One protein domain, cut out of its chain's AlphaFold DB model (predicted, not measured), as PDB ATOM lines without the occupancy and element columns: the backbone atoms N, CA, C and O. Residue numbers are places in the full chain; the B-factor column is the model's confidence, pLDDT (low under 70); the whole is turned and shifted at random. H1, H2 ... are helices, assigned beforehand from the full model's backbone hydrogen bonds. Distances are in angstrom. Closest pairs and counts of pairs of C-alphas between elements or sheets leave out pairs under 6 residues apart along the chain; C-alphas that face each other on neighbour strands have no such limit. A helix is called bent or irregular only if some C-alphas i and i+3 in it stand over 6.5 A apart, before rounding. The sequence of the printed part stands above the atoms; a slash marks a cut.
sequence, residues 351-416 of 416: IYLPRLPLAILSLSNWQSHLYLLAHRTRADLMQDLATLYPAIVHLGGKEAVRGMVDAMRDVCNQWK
ATOM      1  N   ILE A 351      55.737 -31.892  32.703       91.50
ATOM      2  CA  ILE A 351      55.758 -32.485  31.362       91.50
ATOM      3  C   ILE A 351      56.000 -33.999  31.429       91.50
ATOM      4  O   ILE A 351      55.338 -34.777  30.737       91.50
ATOM      5  N   TYR A 352      56.953 -34.435  32.256       90.75
ATOM      6  CA  TYR A 352      57.406 -35.829  32.289       90.75
ATOM      7  C   TYR A 352      56.606 -36.725  33.240       90.75
ATOM      8  O   TYR A 352      56.435 -37.915  32.964       90.75
ATOM      9  N   LEU A 353      56.079 -36.178  34.339       87.38
ATOM     10  CA  LEU A 353      55.394 -36.946  35.381       87.38
ATOM     11  C   LEU A 353      54.128 -37.679  34.898       87.38
ATOM     12  O   LEU A 353      53.958 -38.837  35.284       87.38
ATOM     13  N   PRO A 354      53.284 -37.114  34.008       86.25
ATOM     14  CA  PRO A 354      52.146 -37.840  33.433       86.25
ATOM     15  C   PRO A 354      52.538 -39.081  32.619       86.25
ATOM     16  O   PRO A 354      51.699 -39.945  32.374       86.25
ATOM     17  N   ARG A 355      53.804 -39.173  32.192       84.50
ATOM     18  CA  ARG A 355      54.346 -40.291  31.408       84.50
ATOM     19  C   ARG A 355      55.057 -41.336  32.262       84.50
ATOM     20  O   ARG A 355      55.545 -42.325  31.729       84.50
ATOM     21  N   LEU A 356      55.153 -41.119  33.573       79.75
ATOM     22  CA  LEU A 356      55.776 -42.075  34.474       79.75
ATOM     23  C   LEU A 356      54.897 -43.333  34.596       79.75
ATOM     24  O   LEU A 356      53.722 -43.219  34.958       79.75
ATOM     25  N   PRO A 357      55.452 -44.542  34.392       79.12
ATOM     26  CA  PRO A 357      54.724 -45.772  34.666       79.12
ATOM     27  C   PRO A 357      54.294 -45.830  36.136       79.12
ATOM     28  O   PRO A 357      55.132 -45.838  37.043       79.12
ATOM     29  N   LEU A 358      52.982 -45.925  36.379       80.12
ATOM     30  CA  LEU A 358      52.400 -45.939  37.731       80.12
ATOM     31  C   LEU A 358      52.996 -47.036  38.626       80.12
ATOM     32  O   LEU A 358      53.141 -46.834  39.825       80.12
ATOM     33  N   ALA A 359      53.425 -48.156  38.037       77.75
ATOM     34  CA  ALA A 359      54.061 -49.270  38.739       77.75
ATOM     35  C   ALA A 359      55.372 -48.902  39.466       77.75
ATOM     36  O   ALA A 359      55.787 -49.620  40.372       77.75
ATOM     37  N   ILE A 360      56.029 -47.809  39.067       75.06
ATOM     38  CA  ILE A 360      57.316 -47.353  39.617       75.06
ATOM     39  C   ILE A 360      57.105 -46.153  40.567       75.06
ATOM     40  O   ILE A 360      58.030 -45.704  41.249       75.06
ATOM     41  N   LEU A 361      55.876 -45.630  40.664       78.81
ATOM     42  CA  LEU A 361      55.554 -44.477  41.496       78.81
ATOM     43  C   LEU A 361      55.377 -44.890  42.967       78.81
ATOM     44  O   LEU A 361      54.355 -45.445  43.360       78.81
ATOM     45  N   SER A 362      56.370 -44.585  43.805       81.31
ATOM     46  CA  SER A 362      56.287 -44.770  45.258       81.31
ATOM     47  C   SER A 362      55.709 -43.540  45.969       81.31
ATOM     48  O   SER A 362      55.827 -42.408  45.492       81.31
ATOM     49  N   LEU A 363      55.145 -43.741  47.165       75.88
ATOM     50  CA  LEU A 363      54.609 -42.649  47.990       75.88
ATOM     51  C   LEU A 363      55.690 -41.628  48.398       75.88
ATOM     52  O   LEU A 363      55.416 -40.430  48.443       75.88
ATOM     53  N   SER A 364      56.920 -42.084  48.662       77.06
ATOM     54  CA  SER A 364      58.043 -41.201  49.005       77.06
ATOM     55  C   SER A 364      58.439 -40.311  47.831       77.06
ATOM     56  O   SER A 364      58.663 -39.118  48.005       77.06
ATOM     57  N   ASN A 365      58.470 -40.872  46.620       80.94
ATOM     58  CA  ASN A 365      58.769 -40.107  45.418       80.94
ATOM     59  C   ASN A 365      57.636 -39.116  45.146       80.94
ATOM     60  O   ASN A 365      57.891 -37.962  44.822       80.94
ATOM     61  N   TRP A 366      56.381 -39.533  45.318       84.38
ATOM     62  CA  TRP A 366      55.207 -38.689  45.106       84.38
ATOM     63  C   TRP A 366      55.215 -37.398  45.938       84.38
ATOM     64  O   TRP A 366      54.941 -36.324  45.404       84.38
ATOM     65  N   GLN A 367      55.595 -37.471  47.216       84.75
ATOM     66  CA  GLN A 367      55.714 -36.282  48.070       84.75
ATOM     67  C   GLN A 367      56.747 -35.282  47.531       84.75
ATOM     68  O   GLN A 367      56.474 -34.082  47.490       84.75
ATOM     69  N   SER A 368      57.897 -35.769  47.057       85.50
ATOM     70  CA  SER A 368      58.937 -34.932  46.448       85.50
ATOM     71  C   SER A 368      58.468 -34.263  45.152       85.50
ATOM     72  O   SER A 368      58.742 -33.081  44.944       85.50
ATOM     73  N   HIS A 369      57.712 -34.977  44.307       87.81
ATOM     74  CA  HIS A 369      57.126 -34.405  43.090       87.81
ATOM     75  C   HIS A 369      56.142 -33.275  43.419       87.81
ATOM     76  O   HIS A 369      56.244 -32.192  42.847       87.81
ATOM     77  N   LEU A 370      55.232 -33.491  44.376       86.75
ATOM     78  CA  LEU A 370      54.263 -32.471  44.794       86.75
ATOM     79  C   LEU A 370      54.935 -31.239  45.411       86.75
ATOM     80  O   LEU A 370      54.529 -30.115  45.126       86.75
ATOM     81  N   TYR A 371      55.978 -31.439  46.221       89.25
ATOM     82  CA  TYR A 371      56.755 -30.337  46.791       89.25
ATOM     83  C   TYR A 371      57.390 -29.459  45.702       89.25
ATOM     84  O   TYR A 371      57.356 -28.231  45.788       89.25
ATOM     85  N   LEU A 372      57.950 -30.071  44.657       89.00
ATOM     86  CA  LEU A 372      58.525 -29.320  43.544       89.00
ATOM     87  C   LEU A 372      57.444 -28.626  42.713       89.00
ATOM     88  O   LEU A 372      57.572 -27.430  42.467       89.00
ATOM     89  N   LEU A 373      56.348 -29.313  42.372       90.50
ATOM     90  CA  LEU A 373      55.225 -28.718  41.632       90.50
ATOM     91  C   LEU A 373      54.620 -27.500  42.343       90.50
ATOM     92  O   LEU A 373      54.190 -26.562  41.677       90.50
ATOM     93  N   ALA A 374      54.667 -27.448  43.678       89.94
ATOM     94  CA  ALA A 374      54.205 -26.294  44.452       89.94
ATOM     95  C   ALA A 374      54.969 -24.980  44.168       89.94
ATOM     96  O   ALA A 374      54.502 -23.917  44.572       89.94
ATOM     97  N   HIS A 375      56.111 -25.028  43.468       90.44
ATOM     98  CA  HIS A 375      56.852 -23.842  43.021       90.44
ATOM     99  C   HIS A 375      56.305 -23.229  41.718       90.44
ATOM    100  O   HIS A 375      56.790 -22.177  41.297       90.44
ATOM    101  N   ARG A 376      55.324 -23.866  41.061       88.38
ATOM    102  CA  ARG A 376      54.641 -23.316  39.878       88.38
ATOM    103  C   ARG A 376      53.597 -22.280  40.280       88.38
ATOM    104  O   ARG A 376      53.242 -22.137  41.451       88.38
ATOM    105  N   THR A 377      53.090 -21.533  39.299       86.69
ATOM    106  CA  THR A 377      51.987 -20.608  39.571       86.69
ATOM    107  C   THR A 377      50.762 -21.384  40.050       86.69
ATOM    108  O   THR A 377      50.585 -22.564  39.744       86.69
ATOM    109  N   ARG A 378      49.871 -20.718  40.791       79.38
ATOM    110  CA  ARG A 378      48.633 -21.349  41.265       79.38
ATOM    111  C   ARG A 378      47.808 -21.931  40.116       79.38
ATOM    112  O   ARG A 378      47.233 -22.998  40.284       79.38
ATOM    113  N   ALA A 379      47.718 -21.228  38.989       82.00
ATOM    114  CA  ALA A 379      46.963 -21.708  37.835       82.00
ATOM    115  C   ALA A 379      47.586 -22.993  37.269       82.00
ATOM    116  O   ALA A 379      46.875 -23.976  37.071       82.00
ATOM    117  N   ASP A 380      48.909 -23.008  37.110       84.50
ATOM    118  CA  ASP A 380      49.636 -24.148  36.550       84.50
ATOM    119  C   ASP A 380      49.612 -25.362  37.483       84.50
ATOM    120  O   ASP A 380      49.303 -26.459  37.039       84.50
ATOM    121  N   LEU A 381      49.821 -25.174  38.792       85.19
ATOM    122  CA  LEU A 381      49.736 -26.264  39.770       85.19
ATOM    123  C   LEU A 381      48.351 -26.932  39.758       85.19
ATOM    124  O   LEU A 381      48.243 -28.149  39.883       85.19
ATOM    125  N   MET A 382      47.278 -26.151  39.608       82.75
ATOM    126  CA  MET A 382      45.918 -26.698  39.529       82.75
ATOM    127  C   MET A 382      45.719 -27.521  38.250       82.75
ATOM    128  O   MET A 382      45.043 -28.551  38.287       82.75
ATOM    129  N   GLN A 383      46.334 -27.098  37.142       85.12
ATOM    130  CA  GLN A 383      46.350 -27.852  35.891       85.12
ATOM    131  C   GLN A 383      47.161 -29.149  36.029       85.12
ATOM    132  O   GLN A 383      46.689 -30.208  35.613       85.12
ATOM    133  N   ASP A 384      48.326 -29.097  36.672       85.00
ATOM    134  CA  ASP A 384      49.192 -30.259  36.900       85.00
ATOM    135  C   ASP A 384      48.504 -31.305  37.788       85.00
ATOM    136  O   ASP A 384      48.512 -32.499  37.503       85.00
ATOM    137  N   LEU A 385      47.820 -30.876  38.851       84.62
ATOM    138  CA  LEU A 385      47.047 -31.785  39.700       84.62
ATOM    139  C   LEU A 385      45.911 -32.478  38.932       84.62
ATOM    140  O   LEU A 385      45.601 -33.640  39.204       84.62
ATOM    141  N   ALA A 386      45.311 -31.797  37.951       83.94
ATOM    142  CA  ALA A 386      44.288 -32.388  37.096       83.94
ATOM    143  C   ALA A 386      44.872 -33.442  36.137       83.94
ATOM    144  O   ALA A 386      44.278 -34.512  35.980       83.94
ATOM    145  N   THR A 387      46.039 -33.188  35.532       84.94
ATOM    146  CA  THR A 387      46.702 -34.158  34.637       84.94
ATOM    147  C   THR A 387      47.210 -35.387  35.393       84.94
ATOM    148  O   THR A 387      47.222 -36.489  34.843       84.94
ATOM    149  N   LEU A 388      47.539 -35.239  36.679       86.12
ATOM    150  CA  LEU A 388      48.005 -36.323  37.547       86.12
ATOM    151  C   LEU A 388      46.887 -37.136  38.219       86.12
ATOM    152  O   LEU A 388      47.171 -38.022  39.030       86.12
ATOM    153  N   TYR A 389      45.620 -36.904  37.864       84.81
ATOM    154  CA  TYR A 389      44.479 -37.662  38.386       84.81
ATOM    155  C   TYR A 389      44.692 -39.195  38.402       84.81
ATOM    156  O   TYR A 389      44.422 -39.808  39.442       84.81
ATOM    157  N   PRO A 390      45.225 -39.844  37.339       86.19
ATOM    158  CA  PRO A 390      45.477 -41.287  37.360       86.19
ATOM    159  C   PRO A 390      46.460 -41.723  38.457       86.19
ATOM    160  O   PRO A 390      46.244 -42.751  39.100       86.19
ATOM    161  N   ALA A 391      47.503 -40.929  38.715       85.31
ATOM    162  CA  ALA A 391      48.499 -41.204  39.750       85.31
ATOM    163  C   ALA A 391      47.919 -41.049  41.163       85.31
ATOM    164  O   ALA A 391      48.168 -41.881  42.037       85.31
ATOM    165  N   ILE A 392      47.080 -40.036  41.376       85.31
ATOM    166  CA  ILE A 392      46.418 -39.790  42.666       85.31
ATOM    167  C   ILE A 392      45.451 -40.929  43.001       85.31
ATOM    168  O   ILE A 392      45.445 -41.433  44.126       85.31
ATOM    169  N   VAL A 393      44.673 -41.384  42.014       87.19
ATOM    170  CA  VAL A 393      43.799 -42.553  42.171       87.19
ATOM    171  C   VAL A 393      44.615 -43.815  42.444       87.19
ATOM    172  O   VAL A 393      44.218 -44.606  43.297       87.19
ATOM    173  N   HIS A 394      45.749 -44.002  41.761       86.19
ATOM    174  CA  HIS A 394      46.622 -45.156  41.974       86.19
ATOM    175  C   HIS A 394      47.181 -45.216  43.403       86.19
ATOM    176  O   HIS A 394      47.173 -46.279  44.015       86.19
ATOM    177  N   LEU A 395      47.621 -44.078  43.950       85.81
ATOM    178  CA  LEU A 395      48.259 -44.015  45.267       85.81
ATOM    179  C   LEU A 395      47.273 -43.987  46.442       85.81
ATOM    180  O   LEU A 395      47.572 -44.538  47.498       85.81
ATOM    181  N   GLY A 396      46.122 -43.324  46.290       84.25
ATOM    182  CA  GLY A 396      45.210 -43.040  47.408       84.25
ATOM    183  C   GLY A 396      43.724 -43.267  47.121       84.25
ATOM    184  O   GLY A 396      42.877 -42.982  47.972       84.25
ATOM    185  N   GLY A 397      43.376 -43.783  45.940       87.19
ATOM    186  CA  GLY A 397      41.999 -44.079  45.557       87.19
ATOM    187  C   GLY A 397      41.107 -42.840  45.401       87.19
ATOM    188  O   GLY A 397      41.558 -41.696  45.354       87.19
ATOM    189  N   LYS A 398      39.791 -43.069  45.311       87.12
ATOM    190  CA  LYS A 398      38.796 -42.001  45.092       87.12
ATOM    191  C   LYS A 398      38.697 -41.012  46.259       87.12
ATOM    192  O   LYS A 398      38.346 -39.857  46.035       87.12
ATOM    193  N   GLU A 399      39.008 -41.444  47.479       88.12
ATOM    194  CA  GLU A 399      38.980 -40.565  48.653       88.12
ATOM    195  C   GLU A 399      40.125 -39.545  48.627       88.12
ATOM    196  O   GLU A 399      39.900 -38.380  48.943       88.12
ATOM    197  N   ALA A 400      41.319 -39.927  48.150       86.69
ATOM    198  CA  ALA A 400      42.424 -38.983  47.972       86.69
ATOM    199  C   ALA A 400      42.098 -37.891  46.941       86.69
ATOM    200  O   ALA A 400      42.420 -36.724  47.156       86.69
ATOM    201  N   VAL A 401      41.391 -38.242  45.861       84.31
ATOM    202  CA  VAL A 401      40.906 -37.262  44.876       84.31
ATOM    203  C   VAL A 401      39.933 -36.271  45.516       84.31
ATOM    204  O   VAL A 401      40.063 -35.068  45.303       84.31
ATOM    205  N   ARG A 402      38.959 -36.753  46.302       85.94
ATOM    206  CA  ARG A 402      37.998 -35.869  46.985       85.94
ATOM    207  C   ARG A 402      38.704 -34.918  47.942       85.94
ATOM    208  O   ARG A 402      38.489 -33.715  47.852       85.94
ATOM    209  N   GLY A 403      39.599 -35.451  48.776       86.44
ATOM    210  CA  GLY A 403      40.393 -34.648  49.704       86.44
ATOM    211  C   GLY A 403      41.233 -33.581  48.997       86.44
ATOM    212  O   GLY A 403      41.288 -32.446  49.458       86.44
ATOM    213  N   MET A 404      41.825 -33.907  47.843       84.81
ATOM    214  CA  MET A 404      42.541 -32.929  47.020       84.81
ATOM    215  C   MET A 404      41.612 -31.812  46.523       84.81
ATOM    216  O   MET A 404      41.943 -30.641  46.675       84.81
ATOM    217  N   VAL A 405      40.451 -32.151  45.951       82.19
ATOM    218  CA  VAL A 405      39.494 -31.160  45.424       82.19
ATOM    219  C   VAL A 405      38.979 -30.237  46.529       82.19
ATOM    220  O   VAL A 405      38.844 -29.032  46.309       82.19
ATOM    221  N   ASP A 406      38.713 -30.778  47.717       85.38
ATOM    222  CA  ASP A 406      38.281 -29.983  48.865       85.38
ATOM    223  C   ASP A 406      39.405 -29.054  49.352       85.38
ATOM    224  O   ASP A 406      39.172 -27.857  49.505       85.38
ATOM    225  N   ALA A 407      40.646 -29.545  49.450       82.94
ATOM    226  CA  ALA A 407      41.806 -28.713  49.776       82.94
ATOM    227  C   ALA A 407      42.041 -27.597  48.738       82.94
ATOM    228  O   ALA A 407      42.312 -26.452  49.101       82.94
ATOM    229  N   MET A 408      41.881 -27.892  47.441       78.19
ATOM    230  CA  MET A 408      41.953 -26.884  46.376       78.19
ATOM    231  C   MET A 408      40.869 -25.816  46.561       78.19
ATOM    232  O   MET A 408      41.159 -24.624  46.449       78.19
ATOM    233  N   ARG A 409      39.629 -26.222  46.873       79.81
ATOM    234  CA  ARG A 409      38.510 -25.301  47.118       79.81
ATOM    235  C   ARG A 409      38.786 -24.402  48.323       79.81
ATOM    236  O   ARG A 409      38.546 -23.198  48.238       79.81
ATOM    237  N   ASP A 410      39.332 -24.958  49.398       81.38
ATOM    238  CA  ASP A 410      39.671 -24.215  50.611       81.38
ATOM    239  C   ASP A 410      40.755 -23.166  50.354       81.38
ATOM    240  O   ASP A 410      40.561 -21.996  50.688       81.38
ATOM    241  N   VAL A 411      41.845 -23.533  49.671       71.56
ATOM    242  CA  VAL A 411      42.894 -22.583  49.259       71.56
ATOM    243  C   VAL A 411      42.315 -21.486  48.361       71.56
ATOM    244  O   VAL A 411      42.651 -20.312  48.512       71.56
ATOM    245  N   CYS A 412      41.397 -21.834  47.452       71.00
ATOM    246  CA  CYS A 412      40.743 -20.847  46.595       71.00
ATOM    247  C   CYS A 412      39.856 -19.866  47.373       71.00
ATOM    248  O   CYS A 412      39.786 -18.695  47.003       71.00
ATOM    249  N   ASN A 413      39.196 -20.334  48.433       76.19
ATOM    250  CA  ASN A 413      38.321 -19.528  49.279       76.19
ATOM    251  C   ASN A 413      39.083 -18.621  50.251       76.19
ATOM    252  O   ASN A 413      38.556 -17.578  50.632       76.19
ATOM    253  N   GLN A 414      40.299 -18.999  50.652       73.62
ATOM    254  CA  GLN A 414      41.118 -18.221  51.585       73.62
ATOM    255  C   GLN A 414      41.614 -16.894  50.994       73.62
ATOM    256  O   GLN A 414      42.011 -16.014  51.753       73.62
ATOM    257  N   TRP A 415      41.612 -16.736  49.668       56.09
ATOM    258  CA  TRP A 415      42.230 -15.598  48.973       56.09
ATOM    259  C   TRP A 415      41.214 -14.783  48.155       56.09
ATOM    260  O   TRP A 415      41.426 -14.544  46.966       56.09
ATOM    261  N   LYS A 416      40.094 -14.400  48.781       49.12
ATOM    262  CA  LYS A 416      39.159 -13.403  48.230       49.12
ATOM    263  C   LYS A 416      39.643 -11.978  48.440       49.12
ATOM    264  O   LYS A 416      40.150 -11.699  49.549       49.12
TER     265      LYS A 416
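What this domain is: This is residues 351 to 416 of the 416 residues of an uncharacterized protein of Leptolyngbya boryana NIES-2135 (UniProt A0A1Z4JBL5). Three helices, H2, H3 and the long H4, make a loose triangle round the long axis, with short H1 near the last residue of H3. H4 goes on from H3 for a short way, kinks sharply near residue 396 and folds back along H3, and its later part reaches towards the end of the chain at one end of the long axis. The printed part has 66 residues with four named helices, in the order H1, H2, H3, H4, and no named strand; the class is all helix. The whole is compact, with a radius of gyration of the C-alphas of 12.1 A, yet elongated, spanning 40 by 24 by 18 A.

How they stand to each other: H1, residues 351 to 355, is close to but not clearly touching H3, residues 378 to 387; their closest C-alphas, those of Pro 354 and Thr 387, are 6.7 A apart. H1 is only just apart from H2, residues 363 to 373, with their closest C-alphas 8.3 A apart. H2 and H3 are close but not clearly touching, the closest C-alphas being those of Leu 373 and Leu 381 at 6.3 A; they run opposite ways at a steep tilt of 36 degrees, only just past shallow. H4, residues 389 to 414, is close to but not clearly touching H2, with the closest C-alphas, those of Leu 363 and Leu 395, 7.0 A apart. H2 and H4 run the same way at a steep tilt of 38 degrees. H3 and H4 are close but not clearly touching, with the closest C-alphas, those of Met 382 and Met 408, 7.9 A apart; they run opposite ways at a shallow tilt of 23 degrees. H1 and H4 are only just apart, with their closest C-alphas 8.0 A apart. In H3 every O i to N i+4 pair is within hydrogen-bond range, against 6 of 7 in H2, 20 of 22 in H4 and 0 of 1 in H1, where 1 of 2 O i to N i+3 pairs is within range.

Where its parts are: H1 begins at C-alpha 351 (55.758, -32.485, 31.362) and is only just irregular: C-alphas 351 and 354 are 6.8 A apart. H2 is 15.3 A long from first to last C-alpha, and H3 is 14.6 A long, beginning at C-alpha 378 (48.633, -21.349, 41.265). H4 is 23.7 A long and ends at C-alpha 414 (41.118, -18.221, 51.585). It is irregular, with C-alphas 395 and 398 9.7 A apart, and has a kink of 125 degrees near residue 396.

The domain as a whole: The two C-alphas farthest apart, those of Ala 359 and Lys 416, are 40.0 A apart. The printed part has no cut and ends at the chain's last residue. The links from H2 to H3 and from H3 to H4 are tight, and that from H1 to H2 is short. The mean pLDDT of the printed part is 82.8, and residues 415 to 416 are under 70.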